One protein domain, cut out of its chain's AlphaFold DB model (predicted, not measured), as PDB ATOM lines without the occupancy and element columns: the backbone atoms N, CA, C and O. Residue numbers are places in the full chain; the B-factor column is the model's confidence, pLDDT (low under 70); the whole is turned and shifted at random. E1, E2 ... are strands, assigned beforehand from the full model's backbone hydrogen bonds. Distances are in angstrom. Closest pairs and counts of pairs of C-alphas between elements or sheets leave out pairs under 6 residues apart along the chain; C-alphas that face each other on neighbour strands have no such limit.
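What this domain is: This is residues 25 to 59, 76 to 92 and 107 to 125 of the 125 residues of an uncharacterized protein of Anaerolineaceae bacterium 4572_32.1 (UniProt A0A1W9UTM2). The printed part is a single sheet of four strands, a long twisted slab with no named helix over either face. E1, E4, E2 and E3 stand side by side in that order, and loops gather at the two ends of the strands. Seventy-one residues are printed, with four named strands, E1 to E4 along the chain, in a mixed sheet: E1 and E3 at the edges are antiparallel to their neighbours, while the inner strands E4 and E2 are parallel. The class is all strand, though under half of the residues, 32 of 71, are in named elements. The whole is only just compact, close to loose, with a radius of gyration of the C-alphas of 13.3 A, and elongated, spanning 39 by 22 by 18 A.

How they stand to each other: E1, residues 25 to 34, is an edge strand. Its neighbour is E4, residues 114 to 123, antiparallel to it at 163 degrees between their N-to-C directions. The C-alphas of Leu 26 and Phe 121 face each other at 4.6 A, and those of Cys 33 and Ala 115 at 4.7 A. Across this pair N 27 and O 120 are 2.9 A apart and N 116 and O 32 are 2.8 A apart, both within hydrogen-bond range. On the other side of E4 lies E2, residues 41 to 47, parallel to it with an angle of 12 degrees. The C-alphas of Ser 116 and Leu 41 face each other at 4.6 A, as do those of Arg 122 and Gln 47, also at 4.6 A. Here N 43 and O 117 are 2.8 A apart and N 121 and O 45 are 2.9 A apart, within hydrogen-bond range. E3, residues 82 to 86, is the other edge strand, antiparallel to E2 at 159 degrees. The C-alphas of Gln 43 and Asp 84 face each other at 4.7 A, and N 42 and O 85, 2.8 A apart, are within hydrogen-bond range. E1 and E2 follow each other in the chain but are apart, and E1 and E3 are apart too. From edge to edge the strands' lines turn by 48 degrees, while the way across the sheet turns by 6 degrees.

Where its parts are: E1 runs from C-alpha 25 at (-32.343, 2.642, -20.775) to C-alpha 34 at (-22.329, -19.114, -9.145), 26.6 A in length. E2 covers residues 41 to 47 and measures 19.1 A from first to last C-alpha. E3, residues 82 to 86, has 5 residues and is 13.9 A long, from C-alpha 82 at (-30.581, -12.127, -26.417). E4, residues 114 to 123, is 29.8 A long and ends with C-alpha 123 at (-35.932, 1.081, -25.879). E1 and E4 are the longest strands by residues, with 10 each.

The domain as a whole: The two C-alphas farthest apart are those of Asp 37 and Glu 125, at 40.9 A; Glu 125 is the chain's last residue. The link from E1 to E2, 6 residues, is short. The link from E2 to E3 is across the cut that leaves out residues 60 to 75, where C-alphas 59 and 76 are 16.1 A apart. The link from E3 to E4 is across the cut that leaves out residues 93 to 106, where C-alphas 92 and 107 are 7.7 A apart. Residues 48 to 59 are a long stretch with no named element, their C-alphas 11 to 19 A from the mean of all C-alphas. The mean pLDDT of the printed part is 93.6, and residues 36 to 37, in the link from E1 to E2, are under 70.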
ATOM      1  N   ARG A  25     -32.603   2.534 -22.209       97.06
ATOM      2  CA  ARG A  25     -32.343   2.642 -20.775       97.06
ATOM      3  C   ARG A  25     -31.948   1.273 -20.237       97.06
ATOM      4  O   ARG A  25     -32.517   0.273 -20.668       97.06
ATOM      5  N   LEU A  26     -31.027   1.241 -19.283       97.69
ATOM      6  CA  LEU A  26     -30.732   0.041 -18.509       97.69
ATOM      7  C   LEU A  26     -31.841  -0.132 -17.465       97.69
ATOM      8  O   LEU A  26     -31.977   0.703 -16.571       97.69
ATOM      9  N   VAL A  27     -32.700  -1.138 -17.641       97.69
ATOM     10  CA  VAL A  27     -33.818  -1.407 -16.714       97.69
ATOM     11  C   VAL A  27     -33.460  -2.440 -15.659       97.69
ATOM     12  O   VAL A  27     -34.062  -2.435 -14.590       97.69
ATOM     13  N   GLU A  28     -32.478  -3.294 -15.940       98.25
ATOM     14  CA  GLU A  28     -31.962  -4.267 -14.985       98.25
ATOM     15  C   GLU A  28     -30.455  -4.431 -15.172       98.25
ATOM     16  O   GLU A  28     -29.969  -4.575 -16.294       98.25
ATOM     17  N   GLN A  29     -29.736  -4.401 -14.054       98.06
ATOM     18  CA  GLN A  29     -28.316  -4.702 -13.954       98.06
ATOM     19  C   GLN A  29     -28.127  -5.500 -12.674       98.06
ATOM     20  O   GLN A  29     -28.115  -4.948 -11.573       98.06
ATOM     21  N   ARG A  30     -28.062  -6.819 -12.814       97.44
ATOM     22  CA  ARG A  30     -28.030  -7.732 -11.677       97.44
ATOM     23  C   ARG A  30     -26.817  -8.634 -11.758       97.44
ATOM     24  O   ARG A  30     -26.622  -9.340 -12.744       97.44
ATOM     25  N   GLN A  31     -26.053  -8.645 -10.678       95.75
ATOM     26  CA  GLN A  31     -24.988  -9.605 -10.468       95.75
ATOM     27  C   GLN A  31     -25.580 -10.952 -10.030       95.75
ATOM     28  O   GLN A  31     -26.481 -11.004  -9.191       95.75
ATOM     29  N   VAL A  32     -25.085 -12.040 -10.609       94.19
ATOM     30  CA  VAL A  32     -25.497 -13.416 -10.323       94.19
ATOM     31  C   VAL A  32     -24.257 -14.215  -9.952       94.19
ATOM     32  O   VAL A  32     -23.380 -14.420 -10.787       94.19
ATOM     33  N   CYS A  33     -24.182 -14.660  -8.703       92.56
ATOM     34  CA  CYS A  33     -23.075 -15.481  -8.226       92.56
ATOM     35  C   CYS A  33     -23.343 -16.959  -8.504       92.56
ATOM     36  O   CYS A  33     -24.451 -17.446  -8.273       92.56
ATOM     37  N   SER A  34     -22.321 -17.662  -8.983       85.81
ATOM     38  CA  SER A  34     -22.329 -19.114  -9.145       85.81
ATOM     39  C   SER A  34     -21.117 -19.709  -8.445       85.81
ATOM     40  O   SER A  34     -20.008 -19.219  -8.646       85.81
ATOM     41  N   ASP A  35     -21.311 -20.793  -7.693       81.44
ATOM     42  CA  ASP A  35     -20.239 -21.521  -6.992       81.44
ATOM     43  C   ASP A  35     -19.302 -22.304  -7.940       81.44
ATOM     44  O   ASP A  35     -18.396 -23.002  -7.490       81.44
ATOM     45  N   SER A  36     -19.518 -22.225  -9.255       69.94
ATOM     46  CA  SER A  36     -18.712 -22.916 -10.267       69.94
ATOM     47  C   SER A  36     -17.378 -22.212 -10.541       69.94
ATOM     48  O   SER A  36     -17.342 -20.994 -10.685       69.94
ATOM     49  N   ASP A  37     -16.315 -22.980 -10.799       65.44
ATOM     50  CA  ASP A  37     -14.986 -22.488 -11.226       65.44
ATOM     51  C   ASP A  37     -14.941 -21.958 -12.683       65.44
ATOM     52  O   ASP A  37     -13.888 -21.905 -13.321       65.44
ATOM     53  N   GLY A  38     -16.099 -21.639 -13.263       71.31
ATOM     54  CA  GLY A  38     -16.223 -21.228 -14.658       71.31
ATOM     55  C   GLY A  38     -15.835 -19.769 -14.898       71.31
ATOM     56  O   GLY A  38     -15.644 -18.984 -13.977       71.31
ATOM     57  N   ALA A  39     -15.773 -19.373 -16.166       84.62
ATOM     58  CA  ALA A  39     -15.760 -17.961 -16.532       84.62
ATOM     59  C   ALA A  39     -17.156 -17.349 -16.318       84.62
ATOM     60  O   ALA A  39     -18.162 -17.960 -16.691       84.62
ATOM     61  N   GLY A  40     -17.218 -16.143 -15.745       91.69
ATOM     62  CA  GLY A  40     -18.461 -15.378 -15.642       91.69
ATOM     63  C   GLY A  40     -19.063 -15.090 -17.020       91.69
ATOM     64  O   GLY A  40     -18.348 -15.037 -18.023       91.69
ATOM     65  N   LEU A  41     -20.379 -14.908 -17.086       95.44
ATOM     66  CA  LEU A  41     -21.086 -14.605 -18.329       95.44
ATOM     67  C   LEU A  41     -21.833 -13.280 -18.201       95.44
ATOM     68  O   LEU A  41     -22.571 -13.073 -17.241       95.44
ATOM     69  N   ILE A  42     -21.688 -12.399 -19.185       97.81
ATOM     70  CA  ILE A  42     -22.552 -11.231 -19.341       97.81
ATOM     71  C   ILE A  42     -23.702 -11.649 -20.250       97.81
ATOM     72  O   ILE A  42     -23.504 -11.879 -21.438       97.81
ATOM     73  N   GLN A  43     -24.897 -11.757 -19.688       97.94
ATOM     74  CA  GLN A  43     -26.142 -12.015 -20.397       97.94
ATOM     75  C   GLN A  43     -26.829 -10.689 -20.698       97.94
ATOM     76  O   GLN A  43     -27.117  -9.917 -19.782       97.94
ATOM     77  N   ILE A  44     -27.098 -10.424 -21.971       98.56
ATOM     78  CA  ILE A  44     -27.603  -9.137 -22.441       98.56
ATOM     79  C   ILE A  44     -28.917  -9.375 -23.171       98.56
ATOM     80  O   ILE A  44     -28.965 -10.072 -24.183       98.56
ATOM     81  N   TYR A  45     -29.977  -8.761 -22.663       98.56
ATOM     82  CA  TYR A  45     -31.293  -8.753 -23.284       98.56
ATOM     83  C   TYR A  45     -31.589  -7.349 -23.783       98.56
ATOM     84  O   TYR A  45     -31.660  -6.396 -23.002       98.56
ATOM     85  N   VAL A  46     -31.778  -7.219 -25.091       98.50
ATOM     86  CA  VAL A  46     -32.217  -5.970 -25.703       98.50
ATOM     87  C   VAL A  46     -33.702  -6.066 -26.007       98.50
ATOM     88  O   VAL A  46     -34.138  -6.993 -26.678       98.50
ATOM     89  N   GLN A  47     -34.478  -5.108 -25.517       98.56
ATOM     90  CA  GLN A  47     -35.932  -5.095 -25.617       98.56
ATOM     91  C   GLN A  47     -36.443  -3.830 -26.311       98.56
ATOM     92  O   GLN A  47     -35.840  -2.753 -26.209       98.56
ATOM     93  N   ASP A  48     -37.590  -3.939 -26.976       97.75
ATOM     94  CA  ASP A  48     -38.391  -2.792 -27.403       97.75
ATOM     95  C   ASP A  48     -39.101  -2.101 -26.220       97.75
ATOM     96  O   ASP A  48     -38.841  -2.402 -25.056       97.75
ATOM     97  N   ALA A  49     -39.965  -1.123 -26.499       97.19
ATOM     98  CA  ALA A  49     -40.653  -0.370 -25.452       97.19
ATOM     99  C   ALA A  49     -41.636  -1.244 -24.648       97.19
ATOM    100  O   ALA A  49     -41.763  -1.055 -23.433       97.19
ATOM    101  N   GLU A  50     -42.256  -2.227 -25.303       96.88
ATOM    102  CA  GLU A  50     -43.182  -3.199 -24.720       96.88
ATOM    103  C   GLU A  50     -42.486  -4.318 -23.924       96.88
ATOM    104  O   GLU A  50     -43.144  -5.066 -23.199       96.88
ATOM    105  N   GLY A  51     -41.156  -4.407 -23.992       96.81
ATOM    106  CA  GLY A  51     -40.370  -5.420 -23.291       96.81
ATOM    107  C   GLY A  51     -40.157  -6.703 -24.095       96.81
ATOM    108  O   GLY A  51     -39.694  -7.689 -23.525       96.81
ATOM    109  N   GLN A  52     -40.475  -6.709 -25.391       97.81
ATOM    110  CA  GLN A  52     -40.221  -7.848 -26.271       97.81
ATOM    111  C   GLN A  52     -38.773  -7.821 -26.764       97.81
ATOM    112  O   GLN A  52     -38.223  -6.752 -27.035       97.81
ATOM    113  N   GLY A  53     -38.157  -8.998 -26.889       97.62
ATOM    114  CA  GLY A  53     -36.800  -9.144 -27.407       97.62
ATOM    115  C   GLY A  53     -36.644  -8.523 -28.796       97.62
ATOM    116  O   GLY A  53     -37.402  -8.834 -29.715       97.62
ATOM    117  N   LEU A  54     -35.652  -7.647 -28.950       97.94
ATOM    118  CA  LEU A  54     -35.386  -6.915 -30.180       97.94
ATOM    119  C   LEU A  54     -34.058  -7.386 -30.809       97.94
ATOM    120  O   LEU A  54     -32.988  -7.083 -30.265       97.94
ATOM    121  N   PRO A  55     -34.098  -8.112 -31.945       97.88
ATOM    122  CA  PRO A  55     -32.899  -8.572 -32.641       97.88
ATOM    123  C   PRO A  55     -32.190  -7.431 -33.377       97.88
ATOM    124  O   PRO A  55     -32.754  -6.356 -33.594       97.88
ATOM    125  N   ASN A  56     -30.978  -7.717 -33.859       97.44
ATOM    126  CA  ASN A  56     -30.205  -6.847 -34.746       97.44
ATOM    127  C   ASN A  56     -29.877  -5.471 -34.133       97.44
ATOM    128  O   ASN A  56     -29.794  -4.461 -34.833       97.44
ATOM    129  N   VAL A  57     -29.687  -5.426 -32.815       97.94
ATOM    130  CA  VAL A  57     -29.207  -4.240 -32.105       97.94
ATOM    131  C   VAL A  57     -27.728  -4.423 -31.793       97.94
ATOM    132  O   VAL A  57     -27.351  -5.439 -31.214       97.94
ATOM    133  N   GLU A  58     -26.897  -3.455 -32.186       98.06
ATOM    134  CA  GLU A  58     -25.461  -3.473 -31.889       98.06
ATOM    135  C   GLU A  58     -25.218  -3.330 -30.380       98.06
ATOM    136  O   GLU A  58     -25.765  -2.443 -29.717       98.06
ATOM    137  N   VAL A  59     -24.375  -4.216 -29.865       98.31
ATOM    138  CA  VAL A  59     -23.883  -4.263 -28.495       98.31
ATOM    139  C   VAL A  59     -22.367  -4.164 -28.557       98.31
ATOM    140  O   VAL A  59     -21.718  -4.926 -29.275       98.31
ATOM    141  N   PRO A  76     -32.004 -17.054 -31.119       93.50
ATOM    142  CA  PRO A  76     -33.460 -16.895 -31.025       93.50
ATOM    143  C   PRO A  76     -34.154 -17.986 -30.193       93.50
ATOM    144  O   PRO A  76     -35.293 -17.802 -29.777       93.50
ATOM    145  N   GLU A  77     -33.484 -19.109 -29.942       96.94
ATOM    146  CA  GLU A  77     -33.937 -20.179 -29.056       96.94
ATOM    147  C   GLU A  77     -33.959 -19.790 -27.567       96.94
ATOM    148  O   GLU A  77     -34.637 -20.458 -26.789       96.94
ATOM    149  N   ILE A  78     -33.248 -18.725 -27.172       97.12
ATOM    150  CA  ILE A  78     -33.258 -18.179 -25.803       97.12
ATOM    151  C   ILE A  78     -34.236 -17.006 -25.717       97.12
ATOM    152  O   ILE A  78     -35.181 -17.049 -24.933       97.12
ATOM    153  N   ASP A  79     -34.003 -15.961 -26.511       98.00
ATOM    154  CA  ASP A  79     -34.894 -14.808 -26.663       98.00
ATOM    155  C   ASP A  79     -34.498 -14.031 -27.940       98.00
ATOM    156  O   ASP A  79     -33.306 -13.955 -28.263       98.00
ATOM    157  N   PRO A  80     -35.448 -13.431 -28.684       97.62
ATOM    158  CA  PRO A  80     -35.143 -12.716 -29.927       97.62
ATOM    159  C   PRO A  80     -34.190 -11.524 -29.771       97.62
ATOM    160  O   PRO A  80     -33.610 -11.087 -30.757       97.62
ATOM    161  N   GLY A  81     -34.026 -10.978 -28.567       98.00
ATOM    162  CA  GLY A  81     -33.106  -9.890 -28.249       98.00
ATOM    163  C   GLY A  81     -31.888 -10.317 -27.434       98.00
ATOM    164  O   GLY A  81     -31.158  -9.449 -26.950       98.00
ATOM    165  N   TYR A  82     -31.663 -11.619 -27.253       98.50
ATOM    166  CA  TYR A  82     -30.581 -12.127 -26.417       98.50
ATOM    167  C   TYR A  82     -29.231 -12.163 -27.132       98.50
ATOM    168  O   TYR A  82     -29.128 -12.444 -28.332       98.50
ATOM    169  N   THR A  83     -28.184 -11.902 -26.358       98.00
ATOM    170  CA  THR A  83     -26.787 -12.165 -26.692       98.00
ATOM    171  C   THR A  83     -25.966 -12.309 -25.407       98.00
ATOM    172  O   THR A  83     -26.422 -11.937 -24.322       98.00
ATOM    173  N   ASP A  84     -24.761 -12.863 -25.508       97.50
ATOM    174  CA  ASP A  84     -23.874 -13.049 -24.365       97.50
ATOM    175  C   ASP A  84     -22.401 -12.828 -24.692       97.50
ATOM    176  O   ASP A  84     -21.974 -12.921 -25.840       97.50
ATOM    177  N   PHE A  85     -21.638 -12.528 -23.642       97.19
ATOM    178  CA  PHE A  85     -20.194 -12.351 -23.695       97.19
ATOM    179  C   PHE A  85     -19.525 -13.057 -22.511       97.19
ATOM    180  O   PHE A  85     -19.916 -12.863 -21.357       97.19
ATOM    181  N   GLN A  86     -18.507 -13.876 -22.784       96.06
ATOM    182  CA  GLN A  86     -17.767 -14.598 -21.749       96.06
ATOM    183  C   GLN A  86     -16.683 -13.713 -21.124       96.06
ATOM    184  O   GLN A  86     -15.813 -13.184 -21.813       96.06
ATOM    185  N   MET A  87     -16.724 -13.572 -19.801       94.81
ATOM    186  CA  MET A  87     -15.799 -12.740 -19.035       94.81
ATOM    187  C   MET A  87     -14.505 -13.484 -18.715       94.81
ATOM    188  O   MET A  87     -14.485 -14.696 -18.525       94.81
ATOM    189  N   SER A  88     -13.423 -12.732 -18.562       92.31
ATOM    190  CA  SER A  88     -12.171 -13.205 -17.980       92.31
ATOM    191  C   SER A  88     -12.073 -12.779 -16.508       92.31
ATOM    192  O   SER A  88     -12.489 -11.665 -16.167       92.31
ATOM    193  N   PRO A  89     -11.538 -13.635 -15.617       89.00
ATOM    194  CA  PRO A  89     -11.281 -13.269 -14.227       89.00
ATOM    195  C   PRO A  89     -10.362 -12.048 -14.109       89.00
ATOM    196  O   PRO A  89      -9.377 -11.948 -14.837       89.00
ATOM    197  N   GLY A  90     -10.673 -11.135 -13.185       89.06
ATOM    198  CA  GLY A  90      -9.859  -9.936 -12.932       89.06
ATOM    199  C   GLY A  90      -9.956  -8.841 -14.002       89.06
ATOM    200  O   GLY A  90      -9.244  -7.845 -13.912       89.06
ATOM    201  N   THR A  91     -10.837  -8.998 -14.994       93.88
ATOM    202  CA  THR A  91     -11.089  -7.984 -16.024       93.88
ATOM    203  C   THR A  91     -12.347  -7.182 -15.698       93.88
ATOM    204  O   THR A  91     -13.383  -7.745 -15.328       93.88
ATOM    205  N   VAL A  92     -12.253  -5.864 -15.866       96.69
ATOM    206  CA  VAL A  92     -13.378  -4.927 -15.779       96.69
ATOM    207  C   VAL A  92     -13.928  -4.671 -17.177       96.69
ATOM    208  O   VAL A  92     -13.162  -4.485 -18.127       96.69
ATOM    209  N   THR A 107     -15.983  -9.761 -12.681       92.19
ATOM    210  CA  THR A 107     -16.238 -11.097 -12.123       92.19
ATOM    211  C   THR A 107     -16.122 -11.141 -10.591       92.19
ATOM    212  O   THR A 107     -16.383 -12.182  -9.988       92.19
ATOM    213  N   GLU A 108     -15.757 -10.022  -9.958       87.81
ATOM    214  CA  GLU A 108     -15.559  -9.886  -8.514       87.81
ATOM    215  C   GLU A 108     -16.851  -9.468  -7.793       87.81
ATOM    216  O   GLU A 108     -17.823  -9.048  -8.412       87.81
ATOM    217  N   GLY A 109     -16.865  -9.554  -6.459       85.44
ATOM    218  CA  GLY A 109     -17.992  -9.110  -5.622       85.44
ATOM    219  C   GLY A 109     -18.887 -10.235  -5.096       85.44
ATOM    220  O   GLY A 109     -19.750  -9.986  -4.255       85.44
ATOM    221  N   CYS A 110     -18.645 -11.478  -5.510       87.94
ATOM    222  CA  CYS A 110     -19.259 -12.655  -4.900       87.94
ATOM    223  C   CYS A 110     -18.472 -13.113  -3.661       87.94
ATOM    224  O   CYS A 110     -17.244 -13.081  -3.647       87.94
ATOM    225  N   ALA A 111     -19.182 -13.555  -2.615       84.69
ATOM    226  CA  ALA A 111     -18.559 -14.086  -1.394       84.69
ATOM    227  C   ALA A 111     -17.862 -15.441  -1.627       84.69
ATOM    228  O   ALA A 111     -16.861 -15.744  -0.981       84.69
ATOM    229  N   ALA A 112     -18.395 -16.237  -2.555       80.44
ATOM    230  CA  ALA A 112     -17.798 -17.453  -3.085       80.44
ATOM    231  C   ALA A 112     -18.166 -17.574  -4.575       80.44
ATOM    232  O   ALA A 112     -19.237 -17.116  -4.984       80.44
ATOM    233  N   GLY A 113     -17.271 -18.164  -5.369       84.25
ATOM    234  CA  GLY A 113     -17.491 -18.406  -6.795       84.25
ATOM    235  C   GLY A 113     -17.269 -17.189  -7.702       84.25
ATOM    236  O   GLY A 113     -16.565 -16.244  -7.342       84.25
ATOM    237  N   VAL A 114     -17.859 -17.236  -8.899       88.12
ATOM    238  CA  VAL A 114     -17.678 -16.236  -9.966       88.12
ATOM    239  C   VAL A 114     -18.960 -15.459 -10.246       88.12
ATOM    240  O   VAL A 114     -20.064 -16.014 -10.226       88.12
ATOM    241  N   ALA A 115     -18.818 -14.166 -10.544       92.50
ATOM    242  CA  ALA A 115     -19.945 -13.327 -10.921       92.50
ATOM    243  C   ALA A 115     -20.252 -13.404 -12.421       92.50
ATOM    244  O   ALA A 115     -19.383 -13.211 -13.270       92.50
ATOM    245  N   SER A 116     -21.522 -13.630 -12.729       95.31
ATOM    246  CA  SER A 116     -22.151 -13.366 -14.022       95.31
ATOM    247  C   SER A 116     -23.049 -12.136 -13.911       95.31
ATOM    248  O   SER A 116     -23.440 -11.740 -12.813       95.31
ATOM    249  N   TRP A 117     -23.408 -11.537 -15.039       97.69
ATOM    250  CA  TRP A 117     -24.246 -10.343 -15.086       97.69
ATOM    251  C   TRP A 117     -25.476 -10.580 -15.944       97.69
ATOM    252  O   TRP A 117     -25.377 -11.091 -17.051       97.69
ATOM    253  N   HIS A 118     -26.631 -10.174 -15.434       98.06
ATOM    254  CA  HIS A 118     -27.878 -10.113 -16.177       98.06
ATOM    255  C   HIS A 118     -28.213  -8.649 -16.452       98.06
ATOM    256  O   HIS A 118     -28.460  -7.876 -15.521       98.06
ATOM    257  N   LEU A 119     -28.187  -8.278 -17.728       98.56
ATOM    258  CA  LEU A 119     -28.382  -6.918 -18.205       98.56
ATOM    259  C   LEU A 119     -29.612  -6.855 -19.103       98.56
ATOM    260  O   LEU A 119     -29.737  -7.631 -20.050       98.56
ATOM    261  N   VAL A 120     -30.492  -5.890 -18.842       98.56
ATOM    262  CA  VAL A 120     -31.666  -5.641 -19.682       98.56
ATOM    263  C   VAL A 120     -31.665  -4.191 -20.141       98.56
ATOM    264  O   VAL A 120     -31.835  -3.263 -19.346       98.56
ATOM    265  N   PHE A 121     -31.514  -3.997 -21.448       98.44
ATOM    266  CA  PHE A 121     -31.635  -2.705 -22.107       98.44
ATOM    267  C   PHE A 121     -32.997  -2.606 -22.770       98.44
ATOM    268  O   PHE A 121     -33.355  -3.448 -23.586       98.44
ATOM    269  N   ARG A 122     -33.750  -1.550 -22.467       98.38
ATOM    270  CA  ARG A 122     -35.077  -1.330 -23.044       98.38
ATOM    271  C   ARG A 122     -35.133  -0.045 -23.846       98.38
ATOM    272  O   ARG A 122     -34.727   1.006 -23.341       98.38
ATOM    273  N   ARG A 123     -35.679  -0.108 -25.061       97.31
ATOM    274  CA  ARG A 123     -35.932   1.081 -25.879       97.31
ATOM    275  C   ARG A 123     -36.868   2.042 -25.137       97.31
ATOM    276  O   ARG A 123     -37.776   1.633 -24.407       97.31
ATOM    277  N   ARG A 124     -36.590   3.335 -25.239       93.56
ATOM    278  CA  ARG A 124     -37.463   4.409 -24.762       93.56
ATOM    279  C   ARG A 124     -38.568   4.649 -25.792       93.56
ATOM    280  O   ARG A 124     -38.335   4.453 -26.983       93.56
ATOM    281  N   GLU A 125     -39.744   5.020 -25.304       84.50
ATOM    282  CA  GLU A 125     -40.857   5.510 -26.130       84.50
ATOM    283  C   GLU A 125     -40.574   6.915 -26.667       84.50
ATOM    284  O   GLU A 125     -39.887   7.688 -25.951       84.50
TER     285      GLU A 125